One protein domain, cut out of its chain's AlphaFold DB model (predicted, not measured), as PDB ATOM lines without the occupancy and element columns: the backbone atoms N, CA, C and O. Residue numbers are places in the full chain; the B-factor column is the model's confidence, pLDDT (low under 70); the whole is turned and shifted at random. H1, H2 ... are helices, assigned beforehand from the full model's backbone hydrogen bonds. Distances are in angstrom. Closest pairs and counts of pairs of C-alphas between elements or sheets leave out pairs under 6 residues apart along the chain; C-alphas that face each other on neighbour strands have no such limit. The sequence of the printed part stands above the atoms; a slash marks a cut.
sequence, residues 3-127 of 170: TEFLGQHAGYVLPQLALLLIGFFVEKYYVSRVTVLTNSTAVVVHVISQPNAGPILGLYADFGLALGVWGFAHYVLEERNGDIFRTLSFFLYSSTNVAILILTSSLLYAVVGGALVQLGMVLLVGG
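What this domain is: This is residues 3 to 127 of the 170 residues of an uncharacterized protein of Halobonum sp. NJ-3-1 (UniProt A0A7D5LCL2). Three helices, H2, H3 and H4, lie side by side in a layer with H3 in the middle, each running opposite to the one before, and H5 and H6 follow one another over one side of that layer. H7 slants across the far side of H5 and H6, and its last residues, 120 to 125, stick out together with residues 126 and 127; the short H1 lies off one end of H2. The printed part has 125 residues with seven named helices, H1 to H7 in order, and no named strand; the class is all helix. The whole is compact, with a radius of gyration of the C-alphas of 14.6 A and spans of 47 by 33 by 28 A.

How they stand to each other: H1, residues 3 to 10, and H2, residues 13 to 26, are near each other and meet only through their tight link. H2 and H3, residues 33 to 48, form a helical hairpin and touch at a shallow tilt of 14 degrees, opposite ways; their closest C-alphas, of Gly 23 and Thr 35, are 4.3 A apart. H3 forms a second hairpin with H4, residues 55 to 76, at a shallow tilt of 28 degrees; the closest C-alphas, of Leu 37 and Gly 68, are 3.9 A apart. H5, residues 83 to 92, is close to H3 but not clearly touching, with the C-alphas of Val 36 and Ser 89 closest at 6.3 A. H6, residues 95 to 104, touches H3 the same way at a shallow tilt of 11 degrees, the C-alphas of Asn 39 and Ser 95 being closest at 6.3 A. H2 touches H6 with residues 20 to 24 alone, Phe 24 and Ser 95 having the closest C-alphas at 5.5 A. H2 to H6 make a bundle, a group of helices set together. H7, residues 107 to 125, forms a hairpin with H6, opposite ways at a tilt of 35.1 degrees, only just steep; the closest C-alphas, of Asn 97 and Gly 114, are 4.6 A apart. With residues 110 to 118 alone H7 touches H5 at a steep tilt of 64 degrees, the C-alphas of Phe 91 and Ala 115 being closest at 5.8 A. H2 and H4 are apart. In H1 to H7 every O i to N i+4 pair is within hydrogen-bond range.

Where its parts are: H1 begins at C-alpha 3, (155.649, 177.459, 190.216). H2 is 19.9 A long, H3 22.7 A and H4 31.5 A, and H4 begins at C-alpha 55, (184.459, 192.081, 193.810). H7 measures 26.0 A and ends at C-alpha 125, (162.992, 213.095, 213.946).

The domain as a whole: The C-alphas farthest apart, of Glu 4 and Gly 127, are 49.0 A apart. The printed part has no cut, and no link is long. The mean pLDDT of the printed part is 81.6; residue 3 and residues 6 to 10, 27 to 31, 79 to 82 and 121 to 127 are under 70.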
ATOM      1  N   THR A   3     154.395 177.728 189.498       69.19
ATOM      2  CA  THR A   3     155.649 177.459 190.216       69.19
ATOM      3  C   THR A   3     156.884 177.490 189.313       69.19
ATOM      4  O   THR A   3     157.916 178.005 189.725       69.19
ATOM      5  N   GLU A   4     156.788 177.011 188.071       71.19
ATOM      6  CA  GLU A   4     157.876 177.086 187.082       71.19
ATOM      7  C   GLU A   4     158.076 178.516 186.572       71.19
ATOM      8  O   GLU A   4     159.209 178.967 186.434       71.19
ATOM      9  N   PHE A   5     156.983 179.256 186.353       70.31
ATOM     10  CA  PHE A   5     157.036 180.665 185.959       70.31
ATOM     11  C   PHE A   5     157.671 181.533 187.055       70.31
ATOM     12  O   PHE A   5     158.584 182.311 186.767       70.31
ATOM     13  N   LEU A   6     157.247 181.347 188.314       61.78
ATOM     14  CA  LEU A   6     157.863 181.987 189.480       61.78
ATOM     15  C   LEU A   6     159.329 181.574 189.642       61.78
ATOM     16  O   LEU A   6     160.165 182.431 189.896       61.78
ATOM     17  N   GLY A   7     159.655 180.291 189.482       65.50
ATOM     18  CA  GLY A   7     161.029 179.802 189.585       65.50
ATOM     19  C   GLY A   7     161.955 180.426 188.538       65.50
ATOM     20  O   GLY A   7     163.058 180.842 188.873       65.50
ATOM     21  N   GLN A   8     161.487 180.557 187.293       66.19
ATOM     22  CA  GLN A   8     162.271 181.118 186.188       66.19
ATOM     23  C   GLN A   8     162.431 182.643 186.248       66.19
ATOM     24  O   GLN A   8     163.490 183.143 185.885       66.19
ATOM     25  N   HIS A   9     161.408 183.383 186.693       64.44
ATOM     26  CA  HIS A   9     161.400 184.854 186.606       64.44
ATOM     27  C   HIS A   9     161.551 185.562 187.957       64.44
ATOM     28  O   HIS A   9     161.969 186.714 188.003       64.44
ATOM     29  N   ALA A  10     161.210 184.894 189.058       67.38
ATOM     30  CA  ALA A  10     161.149 185.492 190.389       67.38
ATOM     31  C   ALA A  10     161.930 184.703 191.454       67.38
ATOM     32  O   ALA A  10     161.946 185.117 192.613       67.38
ATOM     33  N   GLY A  11     162.604 183.606 191.081       73.19
ATOM     34  CA  GLY A  11     163.240 182.672 192.015       73.19
ATOM     35  C   GLY A  11     164.226 183.325 192.987       73.19
ATOM     36  O   GLY A  11     164.239 182.975 194.161       73.19
ATOM     37  N   TYR A  12     164.986 184.324 192.529       75.31
ATOM     38  CA  TYR A  12     165.933 185.066 193.372       75.31
ATOM     39  C   TYR A  12     165.356 186.364 193.947       75.31
ATOM     40  O   TYR A  12     165.721 186.770 195.048       75.31
ATOM     41  N   VAL A  13     164.412 186.991 193.239       81.25
ATOM     42  CA  VAL A  13     163.798 188.267 193.640       81.25
ATOM     43  C   VAL A  13     162.862 188.079 194.835       81.25
ATOM     44  O   VAL A  13     162.848 188.900 195.748       81.25
ATOM     45  N   LEU A  14     162.104 186.980 194.874       82.50
ATOM     46  CA  LEU A  14     161.170 186.691 195.965       82.50
ATOM     47  C   LEU A  14     161.872 186.539 197.324       82.50
ATOM     48  O   LEU A  14     161.455 187.219 198.260       82.50
ATOM     49  N   PRO A  15     162.945 185.734 197.463       83.25
ATOM     50  CA  PRO A  15     163.707 185.669 198.707       83.25
ATOM     51  C   PRO A  15     164.335 187.008 199.106       83.25
ATOM     52  O   PRO A  15     164.286 187.363 200.279       83.25
ATOM     53  N   GLN A  16     164.878 187.773 198.148       86.12
ATOM     54  CA  GLN A  16     165.454 189.100 198.413       86.12
ATOM     55  C   GLN A  16     164.411 190.047 199.013       86.12
ATOM     56  O   GLN A  16     164.647 190.646 200.061       86.12
ATOM     57  N   LEU A  17     163.238 190.142 198.382       85.00
ATOM     58  CA  LEU A  17     162.150 190.997 198.849       85.00
ATOM     59  C   LEU A  17     161.546 190.497 200.163       85.00
ATOM     60  O   LEU A  17     161.239 191.310 201.026       85.00
ATOM     61  N   ALA A  18     161.405 189.183 200.351       83.88
ATOM     62  CA  ALA A  18     160.901 188.619 201.599       83.88
ATOM     63  C   ALA A  18     161.830 188.940 202.779       83.88
ATOM     64  O   ALA A  18     161.366 189.420 203.811       83.88
ATOM     65  N   LEU A  19     163.140 188.737 202.615       86.56
ATOM     66  CA  LEU A  19     164.141 189.055 203.636       86.56
ATOM     67  C   LEU A  19     164.191 190.555 203.938       86.56
ATOM     68  O   LEU A  19     164.241 190.941 205.105       86.56
ATOM     69  N   LEU A  20     164.117 191.390 202.900       84.06
ATOM     70  CA  LEU A  20     164.065 192.842 203.038       84.06
ATOM     71  C   LEU A  20     162.800 193.303 203.773       84.06
ATOM     72  O   LEU A  20     162.877 194.164 204.643       84.06
ATOM     73  N   LEU A  21     161.639 192.723 203.456       83.06
ATOM     74  CA  LEU A  21     160.382 193.032 204.137       83.06
ATOM     75  C   LEU A  21     160.430 192.619 205.606       83.06
ATOM     76  O   LEU A  21     160.002 193.393 206.455       83.06
ATOM     77  N   ILE A  22     160.979 191.442 205.924       82.50
ATOM     78  CA  ILE A  22     161.183 191.025 207.319       82.50
ATOM     79  C   ILE A  22     162.079 192.040 208.034       82.50
ATOM     80  O   ILE A  22     161.711 192.521 209.103       82.50
ATOM     81  N   GLY A  23     163.209 192.412 207.425       76.06
ATOM     82  CA  GLY A  23     164.103 193.438 207.959       76.06
ATOM     83  C   GLY A  23     163.372 194.747 208.243       76.06
ATOM     84  O   GLY A  23     163.454 195.256 209.359       76.06
ATOM     85  N   PHE A  24     162.578 195.215 207.279       77.88
ATOM     86  CA  PHE A  24     161.788 196.440 207.365       77.88
ATOM     87  C   PHE A  24     160.716 196.386 208.462       77.88
ATOM     88  O   PHE A  24     160.571 197.334 209.225       77.88
ATOM     89  N   PHE A  25     159.981 195.278 208.596       76.50
ATOM     90  CA  PHE A  25     158.958 195.131 209.640       76.50
ATOM     91  C   PHE A  25     159.552 195.068 211.051       76.50
ATOM     92  O   PHE A  25     158.920 195.514 212.013       76.50
ATOM     93  N   VAL A  26     160.756 194.511 211.183       72.06
ATOM     94  CA  VAL A  26     161.490 194.481 212.453       72.06
ATOM     95  C   VAL A  26     162.126 195.851 212.749       72.06
ATOM     96  O   VAL A  26     162.248 196.249 213.910       72.06
ATOM     97  N   GLU A  27     162.477 196.613 211.715       68.88
ATOM     98  CA  GLU A  27     163.068 197.951 211.792       68.88
ATOM     99  C   GLU A  27     162.003 199.025 212.085       68.88
ATOM    100  O   GLU A  27     161.564 199.761 211.210       68.88
ATOM    101  N   LYS A  28     161.557 199.130 213.345       59.19
ATOM    102  CA  LYS A  28     160.567 200.154 213.746       59.19
ATOM    103  C   LYS A  28     161.167 201.550 213.949       59.19
ATOM    104  O   LYS A  28     160.597 202.532 213.491       59.19
ATOM    105  N   TYR A  29     162.299 201.633 214.653       50.06
ATOM    106  CA  TYR A  29     162.967 202.904 215.000       50.06
ATOM    107  C   TYR A  29     164.503 202.823 214.945       50.06
ATOM    108  O   TYR A  29     165.186 203.830 215.116       50.06
ATOM    109  N   TYR A  30     165.059 201.623 214.746       61.84
ATOM    110  CA  TYR A  30     166.495 201.365 214.692       61.84
ATOM    111  C   TYR A  30     166.775 200.039 213.965       61.84
ATOM    112  O   TYR A  30     165.938 199.133 213.976       61.84
ATOM    113  N   VAL A  31     167.971 199.913 213.383       65.00
ATOM    114  CA  VAL A  31     168.447 198.688 212.725       65.00
ATOM    115  C   VAL A  31     168.768 197.627 213.777       65.00
ATOM    116  O   VAL A  31     169.860 197.585 214.340       65.00
ATOM    117  N   SER A  32     167.800 196.760 214.067       73.69
ATOM    118  CA  SER A  32     167.981 195.677 215.034       73.69
ATOM    119  C   SER A  32     169.029 194.656 214.566       73.69
ATOM    120  O   SER A  32     169.334 194.544 213.381       73.69
ATOM    121  N   ARG A  33     169.550 193.840 215.488       82.56
ATOM    122  CA  ARG A  33     170.491 192.748 215.162       82.56
ATOM    123  C   ARG A  33     169.887 191.760 214.154       82.56
ATOM    124  O   ARG A  33     170.574 191.304 213.247       82.56
ATOM    125  N   VAL A  34     168.588 191.489 214.296       81.75
ATOM    126  CA  VAL A  34     167.815 190.649 213.375       81.75
ATOM    127  C   VAL A  34     167.694 191.327 212.012       81.75
ATOM    128  O   VAL A  34     167.923 190.675 211.001       81.75
ATOM    129  N   THR A  35     167.441 192.638 211.980       86.75
ATOM    130  CA  THR A  35     167.404 193.440 210.746       86.75
ATOM    131  C   THR A  35     168.730 193.360 209.993       86.75
ATOM    132  O   THR A  35     168.730 193.117 208.791       86.75
ATOM    133  N   VAL A  36     169.870 193.500 210.681       88.50
ATOM    134  CA  VAL A  36     171.193 193.348 210.050       88.50
ATOM    135  C   VAL A  36     171.332 191.965 209.425       88.50
ATOM    136  O   VAL A  36     171.769 191.855 208.281       88.50
ATOM    137  N   LEU A  37     170.962 190.909 210.150       91.88
ATOM    138  CA  LEU A  37     171.074 189.541 209.651       91.88
ATOM    139  C   LEU A  37     170.183 189.315 208.421       91.88
ATOM    140  O   LEU A  37     170.651 188.796 207.409       91.88
ATOM    141  N   THR A  38     168.917 189.727 208.467       92.62
ATOM    142  CA  THR A  38     167.991 189.541 207.341       92.62
ATOM    143  C   THR A  38     168.416 190.361 206.129       92.62
ATOM    144  O   THR A  38     168.421 189.849 205.011       92.62
ATOM    145  N   ASN A  39     168.853 191.601 206.343       93.38
ATOM    146  CA  ASN A  39     169.265 192.500 205.273       93.38
ATOM    147  C   ASN A  39     170.589 192.068 204.644       93.38
ATOM    148  O   ASN A  39     170.691 192.027 203.423       93.38
ATOM    149  N   SER A  40     171.585 191.675 205.440       94.75
ATOM    150  CA  SER A  40     172.837 191.112 204.914       94.75
ATOM    151  C   SER A  40     172.603 189.818 204.134       94.75
ATOM    152  O   SER A  40     173.163 189.648 203.054       94.75
ATOM    153  N   THR A  41     171.700 188.952 204.603       93.62
ATOM    154  CA  THR A  41     171.298 187.754 203.851       93.62
ATOM    155  C   THR A  41     170.631 188.132 202.526       93.62
ATOM    156  O   THR A  41     170.934 187.530 201.497       93.62
ATOM    157  N   ALA A  42     169.781 189.166 202.501       93.75
ATOM    158  CA  ALA A  42     169.188 189.669 201.261       93.75
ATOM    159  C   ALA A  42     170.259 190.162 200.270       93.75
ATOM    160  O   ALA A  42     170.167 189.868 199.078       93.75
ATOM    161  N   VAL A  43     171.305 190.844 200.757       93.50
ATOM    162  CA  VAL A  43     172.461 191.265 199.945       93.50
ATOM    163  C   VAL A  43     173.214 190.058 199.384       93.50
ATOM    164  O   VAL A  43     173.528 190.046 198.199       93.50
ATOM    165  N   VAL A  44     173.466 189.020 200.185       93.88
ATOM    166  CA  VAL A  44     174.126 187.790 199.714       93.88
ATOM    167  C   VAL A  44     173.314 187.127 198.600       93.88
ATOM    168  O   VAL A  44     173.863 186.802 197.548       93.88
ATOM    169  N   VAL A  45     171.995 186.990 198.772       92.06
ATOM    170  CA  VAL A  45     171.118 186.447 197.721       92.06
ATOM    171  C   VAL A  45     171.128 187.342 196.477       92.06
ATOM    172  O   VAL A  45     171.095 186.832 195.357       92.06
ATOM    173  N   HIS A  46     171.206 188.664 196.646       91.44
ATOM    174  CA  HIS A  46     171.347 189.611 195.540       91.44
ATOM    175  C   HIS A  46     172.642 189.397 194.754       91.44
ATOM    176  O   HIS A  46     172.590 189.242 193.535       91.44
ATOM    177  N   VAL A  47     173.779 189.281 195.439       91.25
ATOM    178  CA  VAL A  47     175.083 189.022 194.814       91.25
ATOM    179  C   VAL A  47     175.101 187.689 194.074       91.25
ATOM    180  O   VAL A  47     175.504 187.649 192.916       91.25
ATOM    181  N   ILE A  48     174.603 186.613 194.690       90.31
ATOM    182  CA  ILE A  48     174.553 185.283 194.060       90.31
ATOM    183  C   ILE A  48     173.645 185.287 192.819       90.31
ATOM    184  O   ILE A  48     173.896 184.559 191.862       90.31
ATOM    185  N   SER A  49     172.607 186.128 192.804       87.75
ATOM    186  CA  SER A  49     171.704 186.259 191.656       87.75
ATOM    187  C   SER A  49     172.284 187.054 190.479       87.75
ATOM    188  O   SER A  49     171.690 187.057 189.400       87.75
ATOM    189  N   GLN A  50     173.427 187.724 190.662       85.00
ATOM    190  CA  GLN A  50     174.062 188.565 189.652       85.00
ATOM    191  C   GLN A  50     175.319 187.891 189.073       85.00
ATOM    192  O   GLN A  50     176.346 187.829 189.746       85.00
ATOM    193  N   PRO A  51     175.305 187.471 187.792       76.38
ATOM    194  CA  PRO A  51     176.439 186.777 187.168       76.38
ATOM    195  C   PRO A  51     177.749 187.576 187.145       76.38
ATOM    196  O   PRO A  51     178.822 186.992 187.068       76.38
ATOM    197  N   ASN A  52     177.659 188.910 187.203       80.38
ATOM    198  CA  ASN A  52     178.790 189.836 187.102       80.38
ATOM    199  C   ASN A  52     178.897 190.750 188.332       80.38
ATOM    200  O   ASN A  52     179.281 191.915 188.204       80.38
ATOM    201  N   ALA A  53     178.516 190.264 189.517       82.62
ATOM    202  CA  ALA A  53     178.715 191.027 190.741       82.62
ATOM    203  C   ALA A  53     180.206 191.372 190.899       82.62
ATOM    204  O   ALA A  53     181.071 190.497 190.937       82.62
ATOM    205  N   GLY A  54     180.518 192.669 190.949       86.75
ATOM    206  CA  GLY A  54     181.893 193.128 191.113       86.75
ATOM    207  C   GLY A  54     182.476 192.696 192.468       86.75
ATOM    208  O   GLY A  54     181.730 192.550 193.440       86.75
ATOM    209  N   PRO A  55     183.810 192.570 192.589       90.00
ATOM    210  CA  PRO A  55     184.459 192.081 193.810       90.00
ATOM    211  C   PRO A  55     184.152 192.946 195.041       90.00
ATOM    212  O   PRO A  55     184.055 192.439 196.152       90.00
ATOM    213  N   ILE A  56     183.939 194.248 194.840       92.06
ATOM    214  CA  ILE A  56     183.568 195.186 195.908       92.06
ATOM    215  C   ILE A  56     182.184 194.852 196.482       92.06
ATOM    216  O   ILE A  56     181.990 194.919 197.692       92.06
ATOM    217  N   LEU A  57     181.226 194.479 195.629       91.38
ATOM    218  CA  LEU A  57     179.884 194.104 196.067       91.38
ATOM    219  C   LEU A  57     179.897 192.750 196.797       91.38
ATOM    220  O   LEU A  57     179.177 192.585 197.778       91.38
ATOM    221  N   GLY A  58     180.763 191.823 196.371       91.75
ATOM    222  CA  GLY A  58     181.031 190.578 197.098       91.75
ATOM    223  C   GLY A  58     181.596 190.829 198.499       91.75
ATOM    224  O   GLY A  58     181.014 190.377 199.477       91.75
ATOM    225  N   LEU A  59     182.645 191.652 198.615       94.38
ATOM    226  CA  LEU A  59     183.219 192.042 199.914       94.38
ATOM    227  C   LEU A  59     182.200 192.731 200.824       94.38
ATOM    228  O   LEU A  59     182.207 192.529 202.036       94.38
ATOM    229  N   TYR A  60     181.325 193.549 200.241       94.12
ATOM    230  CA  TYR A  60     180.219 194.153 200.965       94.12
ATOM    231  C   TYR A  60     179.268 193.076 201.509       94.12
ATOM    232  O   TYR A  60     178.981 193.068 202.699       94.12
ATOM    233  N   ALA A  61     178.845 192.114 200.686       94.12
ATOM    234  CA  ALA A  61     178.001 191.009 201.138       94.12
ATOM    235  C   ALA A  61     178.656 190.179 202.259       94.12
ATOM    236  O   ALA A  61     178.010 189.917 203.274       94.12
ATOM    237  N   ASP A  62     179.941 189.841 202.118       95.50
ATOM    238  CA  ASP A  62     180.702 189.075 203.112       95.50
ATOM    239  C   ASP A  62     180.811 189.822 204.445       95.50
ATOM    240  O   ASP A  62     180.551 189.258 205.513       95.50
ATOM    241  N   PHE A  63     181.142 191.117 204.394       95.12
ATOM    242  CA  PHE A  63     181.201 191.965 205.580       95.12
ATOM    243  C   PHE A  63     179.839 192.043 206.273       95.12
ATOM    244  O   PHE A  63     179.755 191.929 207.496       95.12
ATOM    245  N   GLY A  64     178.767 192.199 205.498       93.25
ATOM    246  CA  GLY A  64     177.404 192.228 206.012       93.25
ATOM    247  C   GLY A  64     177.017 190.935 206.698       93.25
ATOM    248  O   GLY A  64     176.456 190.979 207.789       93.25
ATOM    249  N   LEU A  65     177.340 189.795 206.090       94.25
ATOM    250  CA  LEU A  65     177.038 188.485 206.654       94.25
ATOM    251  C   LEU A  65     177.802 188.261 207.963       94.25
ATOM    252  O   LEU A  65     177.199 187.852 208.954       94.25
ATOM    253  N   ALA A  66     179.095 188.592 208.005       95.25
ATOM    254  CA  ALA A  66     179.895 188.516 209.226       95.25
ATOM    255  C   ALA A  66     179.311 189.402 210.339       95.25
ATOM    256  O   ALA A  66     179.171 188.962 211.481       95.25
ATOM    257  N   LEU A  67     178.908 190.627 209.997       93.06
ATOM    258  CA  LEU A  67     178.297 191.570 210.931       93.06
ATOM    259  C   LEU A  67     176.914 191.088 211.399       93.06
ATOM    260  O   LEU A  67     176.607 191.169 212.585       93.06
ATOM    261  N   GLY A  68     176.101 190.524 210.508       90.88
ATOM    262  CA  GLY A  68     174.802 189.932 210.826       90.88
ATOM    263  C   GLY A  68     174.918 188.737 211.768       90.88
ATOM    264  O   GLY A  68     174.229 188.695 212.787       90.88
ATOM    265  N   VAL A  69     175.831 187.804 211.483       93.44
ATOM    266  CA  VAL A  69     176.110 186.640 212.340       93.44
ATOM    267  C   VAL A  69     176.646 187.084 213.698       93.44
ATOM    268  O   VAL A  69     176.171 186.600 214.719       93.44
ATOM    269  N   TRP A  70     177.568 188.049 213.734       89.56
ATOM    270  CA  TRP A  70     178.073 188.634 214.978       89.56
ATOM    271  C   TRP A  70     176.953 189.274 215.807       89.56
ATOM    272  O   TRP A  70     176.817 189.022 217.005       89.56
ATOM    273  N   GLY A  71     176.102 190.074 215.160       84.44
ATOM    274  CA  GLY A  71     174.941 190.692 215.790       84.44
ATOM    275  C   GLY A  71     173.971 189.666 216.361       84.44
ATOM    276  O   GLY A  71     173.494 189.830 217.484       84.44
ATOM    277  N   PHE A  72     173.707 188.600 215.611       84.38
ATOM    278  CA  PHE A  72     172.832 187.515 216.033       84.38
ATOM    279  C   PHE A  72     173.442 186.666 217.156       84.38
ATOM    280  O   PHE A  72     172.738 186.313 218.094       84.38
ATOM    281  N   ALA A  73     174.749 186.404 217.133       83.12
ATOM    282  CA  ALA A  73     175.435 185.697 218.211       83.12
ATOM    283  C   ALA A  73     175.298 186.453 219.539       83.12
ATOM    284  O   ALA A  73     174.838 185.885 220.525       83.12
ATOM    285  N   HIS A  74     175.569 187.760 219.548       77.38
ATOM    286  CA  HIS A  74     175.333 188.574 220.740       77.38
ATOM    287  C   HIS A  74     173.852 188.656 221.129       77.38
ATOM    288  O   HIS A  74     173.554 188.917 222.287       77.38
ATOM    289  N   TYR A  75     172.915 188.524 220.180       76.81
ATOM    290  CA  TYR A  75     171.487 188.461 220.505       76.81
ATOM    291  C   TYR A  75     171.165 187.192 221.298       76.81
ATOM    292  O   TYR A  75     170.508 187.280 222.327       76.81
ATOM    293  N   VAL A  76     171.673 186.042 220.847       74.25
ATOM    294  CA  VAL A  76     171.501 184.746 221.522       74.25
ATOM    295  C   VAL A  76     172.185 184.722 222.888       74.25
ATOM    296  O   VAL A  76     171.665 184.116 223.814       74.25
ATOM    297  N   LEU A  77     173.336 185.382 223.017       75.56
ATOM    298  CA  LEU A  77     174.085 185.484 224.272       75.56
ATOM    299  C   LEU A  77     173.589 186.612 225.192       75.56
ATOM    300  O   LEU A  77     174.193 186.846 226.231       75.56
ATOM    301  N   GLU A  78     172.542 187.345 224.797       71.81
ATOM    302  CA  GLU A  78     171.980 188.480 225.552       71.81
ATOM    303  C   GLU A  78     172.988 189.610 225.855       71.81
ATOM    304  O   GLU A  78     172.769 190.497 226.679       71.81
ATOM    305  N   GLU A  79     174.089 189.648 225.112       68.69
ATOM    306  CA  GLU A  79     175.168 190.609 225.291       68.69
ATOM    307  C   GLU A  79     174.876 191.936 224.586       68.69
ATOM    308  O   GLU A  79     174.092 192.023 223.636       68.69
ATOM    309  N   ARG A  80     175.536 193.017 225.009       63.19
ATOM    310  CA  ARG A  80     175.381 194.336 224.387       63.19
ATOM    311  C   ARG A  80     176.392 194.547 223.260       63.19
ATOM    312  O   ARG A  80     177.596 194.551 223.485       63.19
ATOM    313  N   ASN A  81     175.897 194.889 222.070       69.81
ATOM    314  CA  ASN A  81     176.759 195.352 220.980       69.81
ATOM    315  C   ASN A  81     177.232 196.790 221.236       69.81
ATOM    316  O   ASN A  81     176.428 197.659 221.603       69.81
ATOM    317  N   GLY A  82     178.521 197.038 220.991       69.81
ATOM    318  CA  GLY A  82     179.130 198.364 221.096       69.81
ATOM    319  C   GLY A  82     178.636 199.355 220.038       69.81
ATOM    320  O   GLY A  82     178.011 198.984 219.041       69.81
ATOM    321  N   ASP A  83     178.949 200.634 220.236       72.50
ATOM    322  CA  ASP A  83     178.450 201.722 219.384       72.50
ATOM    323  C   ASP A  83     178.952 201.623 217.936       72.50
ATOM    324  O   ASP A  83     178.206 201.917 217.009       72.50
ATOM    325  N   ILE A  84     180.161 201.091 217.722       74.06
ATOM    326  CA  ILE A  84     180.722 200.863 216.378       74.06
ATOM    327  C   ILE A  84     179.830 199.926 215.558       74.06
ATOM    328  O   ILE A  84     179.481 200.243 214.422       74.06
ATOM    329  N   PHE A  85     179.408 198.798 216.144       83.62
ATOM    330  CA  PHE A  85     178.471 197.883 215.490       83.62
ATOM    331  C   PHE A  85     177.188 198.621 215.119       83.62
ATOM    332  O   PHE A  85     176.671 198.460 214.014       83.62
ATOM    333  N   ARG A  86     176.683 199.450 216.039       78.06
ATOM    334  CA  ARG A  86     175.411 200.136 215.857       78.06
ATOM    335  C   ARG A  86     175.453 201.148 214.721       78.06
ATOM    336  O   ARG A  86     174.531 201.174 213.908       78.06
ATOM    337  N   THR A  87     176.515 201.945 214.658       79.31
ATOM    338  CA  THR A  87     176.740 202.940 213.608       79.31
ATOM    339  C   THR A  87     176.924 202.270 212.252       79.31
ATOM    340  O   THR A  87     176.258 202.652 211.292       79.31
ATOM    341  N   LEU A  88     177.762 201.234 212.167       85.69
ATOM    342  CA  LEU A  88     177.995 200.516 210.910       85.69
ATOM    343  C   LEU A  88     176.719 199.841 210.400       85.69
ATOM    344  O   LEU A  88     176.373 199.986 209.231       85.69
ATOM    345  N   SER A  89     175.984 199.168 211.285       84.69
ATOM    346  CA  SER A  89     174.700 198.534 210.960       84.69
ATOM    347  C   SER A  89     173.693 199.542 210.413       84.69
ATOM    348  O   SER A  89     173.045 199.284 209.404       84.69
ATOM    349  N   PHE A  90     173.601 200.711 211.049       81.69
ATOM    350  CA  PHE A  90     172.653 201.757 210.683       81.69
ATOM    351  C   PHE A  90     172.948 202.396 209.319       81.69
ATOM    352  O   PHE A  90     172.027 202.635 208.538       81.69
ATOM    353  N   PHE A  91     174.223 202.659 209.022       83.69
ATOM    354  CA  PHE A  91     174.637 203.352 207.797       83.69
ATOM    355  C   PHE A  91     174.937 202.438 206.614       83.69
ATOM    356  O   PHE A  91     175.099 202.947 205.510       83.69
ATOM    357  N   LEU A  92     175.043 201.125 206.812       88.44
ATOM    358  CA  LEU A  92     175.319 200.184 205.727       88.44
ATOM    359  C   LEU A  92     174.148 199.220 205.526       88.44
ATOM    360  O   LEU A  92     173.646 199.093 204.415       88.44
ATOM    361  N   TYR A  93     173.632 198.614 206.595       89.88
ATOM    362  CA  TYR A  93     172.693 197.488 206.509       89.88
ATOM    363  C   TYR A  93     171.264 197.808 206.958       89.88
ATOM    364  O   TYR A  93     170.493 196.892 207.252       89.88
ATOM    365  N   SER A  94     170.875 199.084 206.984       87.19
ATOM    366  CA  SER A  94     169.462 199.443 207.134       87.19
ATOM    367  C   SER A  94     168.636 198.928 205.961       87.19
ATOM    368  O   SER A  94     169.142 198.752 204.844       87.19
ATOM    369  N   SER A  95     167.344 198.703 206.189       88.06
ATOM    370  CA  SER A  95     166.459 198.193 205.138       88.06
ATOM    371  C   SER A  95     166.357 199.186 203.991       88.06
ATOM    372  O   SER A  95     166.310 198.781 202.837       88.06
ATOM    373  N   THR A  96     166.423 200.491 204.264       86.19
ATOM    374  CA  THR A  96     166.488 201.515 203.214       86.19
ATOM    375  C   THR A  96     167.732 201.361 202.344       86.19
ATOM    376  O   THR A  96     167.624 201.358 201.119       86.19
ATOM    377  N   ASN A  97     168.910 201.196 202.948       89.06
ATOM    378  CA  ASN A  97     170.158 201.079 202.199       89.06
ATOM    379  C   ASN A  97     170.178 199.814 201.346       89.06
ATOM    380  O   ASN A  97     170.535 199.864 200.168       89.06
ATOM    381  N   VAL A  98     169.747 198.691 201.920       90.69
ATOM    382  CA  VAL A  98     169.665 197.421 201.196       90.69
ATOM    383  C   VAL A  98     168.583 197.459 200.116       90.69
ATOM    384  O   VAL A  98     168.810 196.943 199.024       90.69
ATOM    385  N   ALA A  99     167.458 198.145 200.339       89.44
ATOM    386  CA  ALA A  99     166.455 198.371 199.303       89.44
ATOM    387  C   ALA A  99     167.035 199.157 198.118       89.44
ATOM    388  O   ALA A  99     166.885 198.736 196.973       89.44
ATOM    389  N   ILE A 100     167.741 200.264 198.380       89.19
ATOM    390  CA  ILE A 100     168.396 201.055 197.328       89.19
ATOM    391  C   ILE A 100     169.427 200.199 196.590       89.19
ATOM    392  O   ILE A 100     169.484 200.248 195.361       89.19
ATOM    393  N   LEU A 101     170.211 199.389 197.308       92.56
ATOM    394  CA  LEU A 101     171.186 198.490 196.698       92.56
ATOM    395  C   LEU A 101     170.523 197.516 195.727       92.56
ATOM    396  O   LEU A 101     170.940 197.440 194.577       92.56
ATOM    397  N   ILE A 102     169.482 196.812 196.172       90.75
ATOM    398  CA  ILE A 102     168.790 195.804 195.363       90.75
ATOM    399  C   ILE A 102     168.124 196.451 194.142       90.75
ATOM    400  O   ILE A 102     168.224 195.925 193.036       90.75
ATOM    401  N   LEU A 103     167.486 197.614 194.319       89.88
ATOM    402  CA  LEU A 103     166.781 198.320 193.244       89.88
ATOM    403  C   LEU A 103     167.725 198.919 192.199       89.88
ATOM    404  O   LEU A 103     167.409 198.919 191.012       89.88
ATOM    405  N   THR A 104     168.867 199.456 192.628       90.00
ATOM    406  CA  THR A 104     169.797 200.161 191.732       90.00
ATOM    407  C   THR A 104     170.953 199.293 191.253       90.00
ATOM    408  O   THR A 104     171.659 199.687 190.327       90.00
ATOM    409  N   SER A 105     171.180 198.138 191.889       88.75
ATOM    410  CA  SER A 105     172.374 197.301 191.707       88.75
ATOM    411  C   SER A 105     173.691 198.084 191.853       88.75
ATOM    412  O   SER A 105     174.715 197.720 191.280       88.75
ATOM    413  N   SER A 106     173.673 199.189 192.610       88.75
ATOM    414  CA  SER A 106     174.797 200.112 192.760       88.75
ATOM    415  C   SER A 106     175.096 200.359 194.230       88.75
ATOM    416  O   SER A 106     174.326 200.998 194.952       88.75
ATOM    417  N   LEU A 107     176.271 199.901 194.664       90.38
ATOM    418  CA  LEU A 107     176.750 200.129 196.024       90.38
ATOM    419  C   LEU A 107     176.916 201.622 196.331       90.38
ATOM    420  O   LEU A 107     176.634 202.055 197.445       90.38
ATOM    421  N   LEU A 108     177.317 202.422 195.341       89.88
ATOM    422  CA  LEU A 108     177.482 203.863 195.523       89.88
ATOM    423  C   LEU A 108     176.150 204.536 195.873       89.88
ATOM    424  O   LEU A 108     176.095 205.321 196.818       89.88
ATOM    425  N   TYR A 109     175.074 204.212 195.148       89.75
ATOM    426  CA  TYR A 109     173.753 204.769 195.443       89.75
ATOM    427  C   TYR A 109     173.204 204.259 196.770       89.75
ATOM    428  O   TYR A 109     172.610 205.042 197.508       89.75
ATOM    429  N   ALA A 110     173.457 202.996 197.112       89.38
ATOM    430  CA  ALA A 110     173.071 202.439 198.402       89.38
ATOM    431  C   ALA A 110     173.740 203.169 199.573       89.38
ATOM    432  O   ALA A 110     173.057 203.593 200.499       89.38
ATOM    433  N   VAL A 111     175.060 203.366 199.510       87.88
ATOM    434  CA  VAL A 111     175.821 204.009 200.588       87.88
ATOM    435  C   VAL A 111     175.506 205.500 200.665       87.88
ATOM    436  O   VAL A 111     175.183 205.998 201.739       87.88
ATOM    437  N   VAL A 112     175.559 206.225 199.544       88.94
ATOM    438  CA  VAL A 112     175.350 207.683 199.540       88.94
ATOM    439  C   VAL A 112     173.878 208.028 199.743       88.94
ATOM    440  O   VAL A 112     173.546 208.806 200.633       88.94
ATOM    441  N   GLY A 113     172.986 207.443 198.942       84.38
ATOM    442  CA  GLY A 113     171.547 207.691 199.036       84.38
ATOM    443  C   GLY A 113     170.989 207.231 200.376       84.38
ATOM    444  O   GLY A 113     170.254 207.970 201.026       84.38
ATOM    445  N   GLY A 114     171.419 206.059 200.834       82.06
ATOM    446  CA  GLY A 114     171.086 205.537 202.148       82.06
ATOM    447  C   GLY A 114     171.554 206.433 203.293       82.06
ATOM    448  O   GLY A 114     170.755 206.818 204.142       82.06
ATOM    449  N   ALA A 115     172.824 206.851 203.284       81.19
ATOM    450  CA  ALA A 115     173.349 207.771 204.292       81.19
ATOM    451  C   ALA A 115     172.599 209.110 204.313       81.19
ATOM    452  O   ALA A 115     172.315 209.620 205.393       81.19
ATOM    453  N   LEU A 116     172.234 209.665 203.153       83.88
ATOM    454  CA  LEU A 116     171.443 210.896 203.077       83.88
ATOM    455  C   LEU A 116     170.047 210.724 203.684       83.88
ATOM    456  O   LEU A 116     169.615 211.588 204.446       83.88
ATOM    457  N   VAL A 117     169.363 209.612 203.395       81.25
ATOM    458  CA  VAL A 117     168.052 209.315 203.996       81.25
ATOM    459  C   VAL A 117     168.180 209.158 205.509       81.25
ATOM    460  O   VAL A 117     167.407 209.753 206.255       81.25
ATOM    461  N   GLN A 118     169.194 208.429 205.970       75.19
ATOM    462  CA  GLN A 118     169.436 208.209 207.392       75.19
ATOM    463  C   GLN A 118     169.795 209.504 208.133       75.19
ATOM    464  O   GLN A 118     169.274 209.760 209.216       75.19
ATOM    465  N   LEU A 119     170.629 210.364 207.543       76.50
ATOM    466  CA  LEU A 119     170.925 211.693 208.088       76.50
ATOM    467  C   LEU A 119     169.671 212.570 208.129       76.50
ATOM    468  O   LEU A 119     169.425 213.229 209.136       76.50
ATOM    469  N   GLY A 120     168.857 212.543 207.071       70.06
ATOM    470  CA  GLY A 120     167.568 213.228 207.030       70.06
ATOM    471  C   GLY A 120     166.637 212.765 208.147       70.06
ATOM    472  O   GLY A 120     166.069 213.599 208.843       70.06
ATOM    473  N   MET A 121     166.542 211.455 208.385       68.00
ATOM    474  CA  MET A 121     165.761 210.882 209.487       68.00
ATOM    475  C   MET A 121     166.277 211.345 210.852       68.00
ATOM    476  O   MET A 121     165.489 211.780 211.686       68.00
ATOM    477  N   VAL A 122     167.595 211.328 211.071       69.69
ATOM    478  CA  VAL A 122     168.205 211.814 212.321       69.69
ATOM    479  C   VAL A 122     167.905 213.300 212.553       69.69
ATOM    480  O   VAL A 122     167.590 213.692 213.677       69.69
ATOM    481  N   LEU A 123     167.968 214.126 211.503       68.31
ATOM    482  CA  LEU A 123     167.724 215.569 211.581       68.31
ATOM    483  C   LEU A 123     166.235 215.924 211.729       68.31
ATOM    484  O   LEU A 123     165.911 216.849 212.469       68.31
ATOM    485  N   LEU A 124     165.338 215.209 211.043       63.56
ATOM    486  CA  LEU A 124     163.892 215.468 211.047       63.56
ATOM    487  C   LEU A 124     163.193 214.923 212.293       63.56
ATOM    488  O   LEU A 124     162.264 215.552 212.792       63.56
ATOM    489  N   VAL A 125     163.618 213.757 212.788       60.97
ATOM    490  CA  VAL A 125     162.992 213.095 213.946       60.97
ATOM    491  C   VAL A 125     163.569 213.607 215.272       60.97
ATOM    492  O   VAL A 125     162.936 213.445 216.309       60.97
ATOM    493  N   GLY A 126     164.712 214.306 215.250       46.75
ATOM    494  CA  GLY A 126     165.119 215.214 216.326       46.75
ATOM    495  C   GLY A 126     165.166 214.588 217.722       46.75
ATOM    496  O   GLY A 126     164.481 215.048 218.629       46.75
ATOM    497  N   GLY A 127     165.998 213.566 217.931       43.91
ATOM    498  CA  GLY A 127     166.272 213.064 219.280       43.91
ATOM    499  C   GLY A 127     166.888 211.678 219.265       43.91
ATOM    500  O   GLY A 127     166.184 210.697 219.057       43.91
TER     501      GLY A 127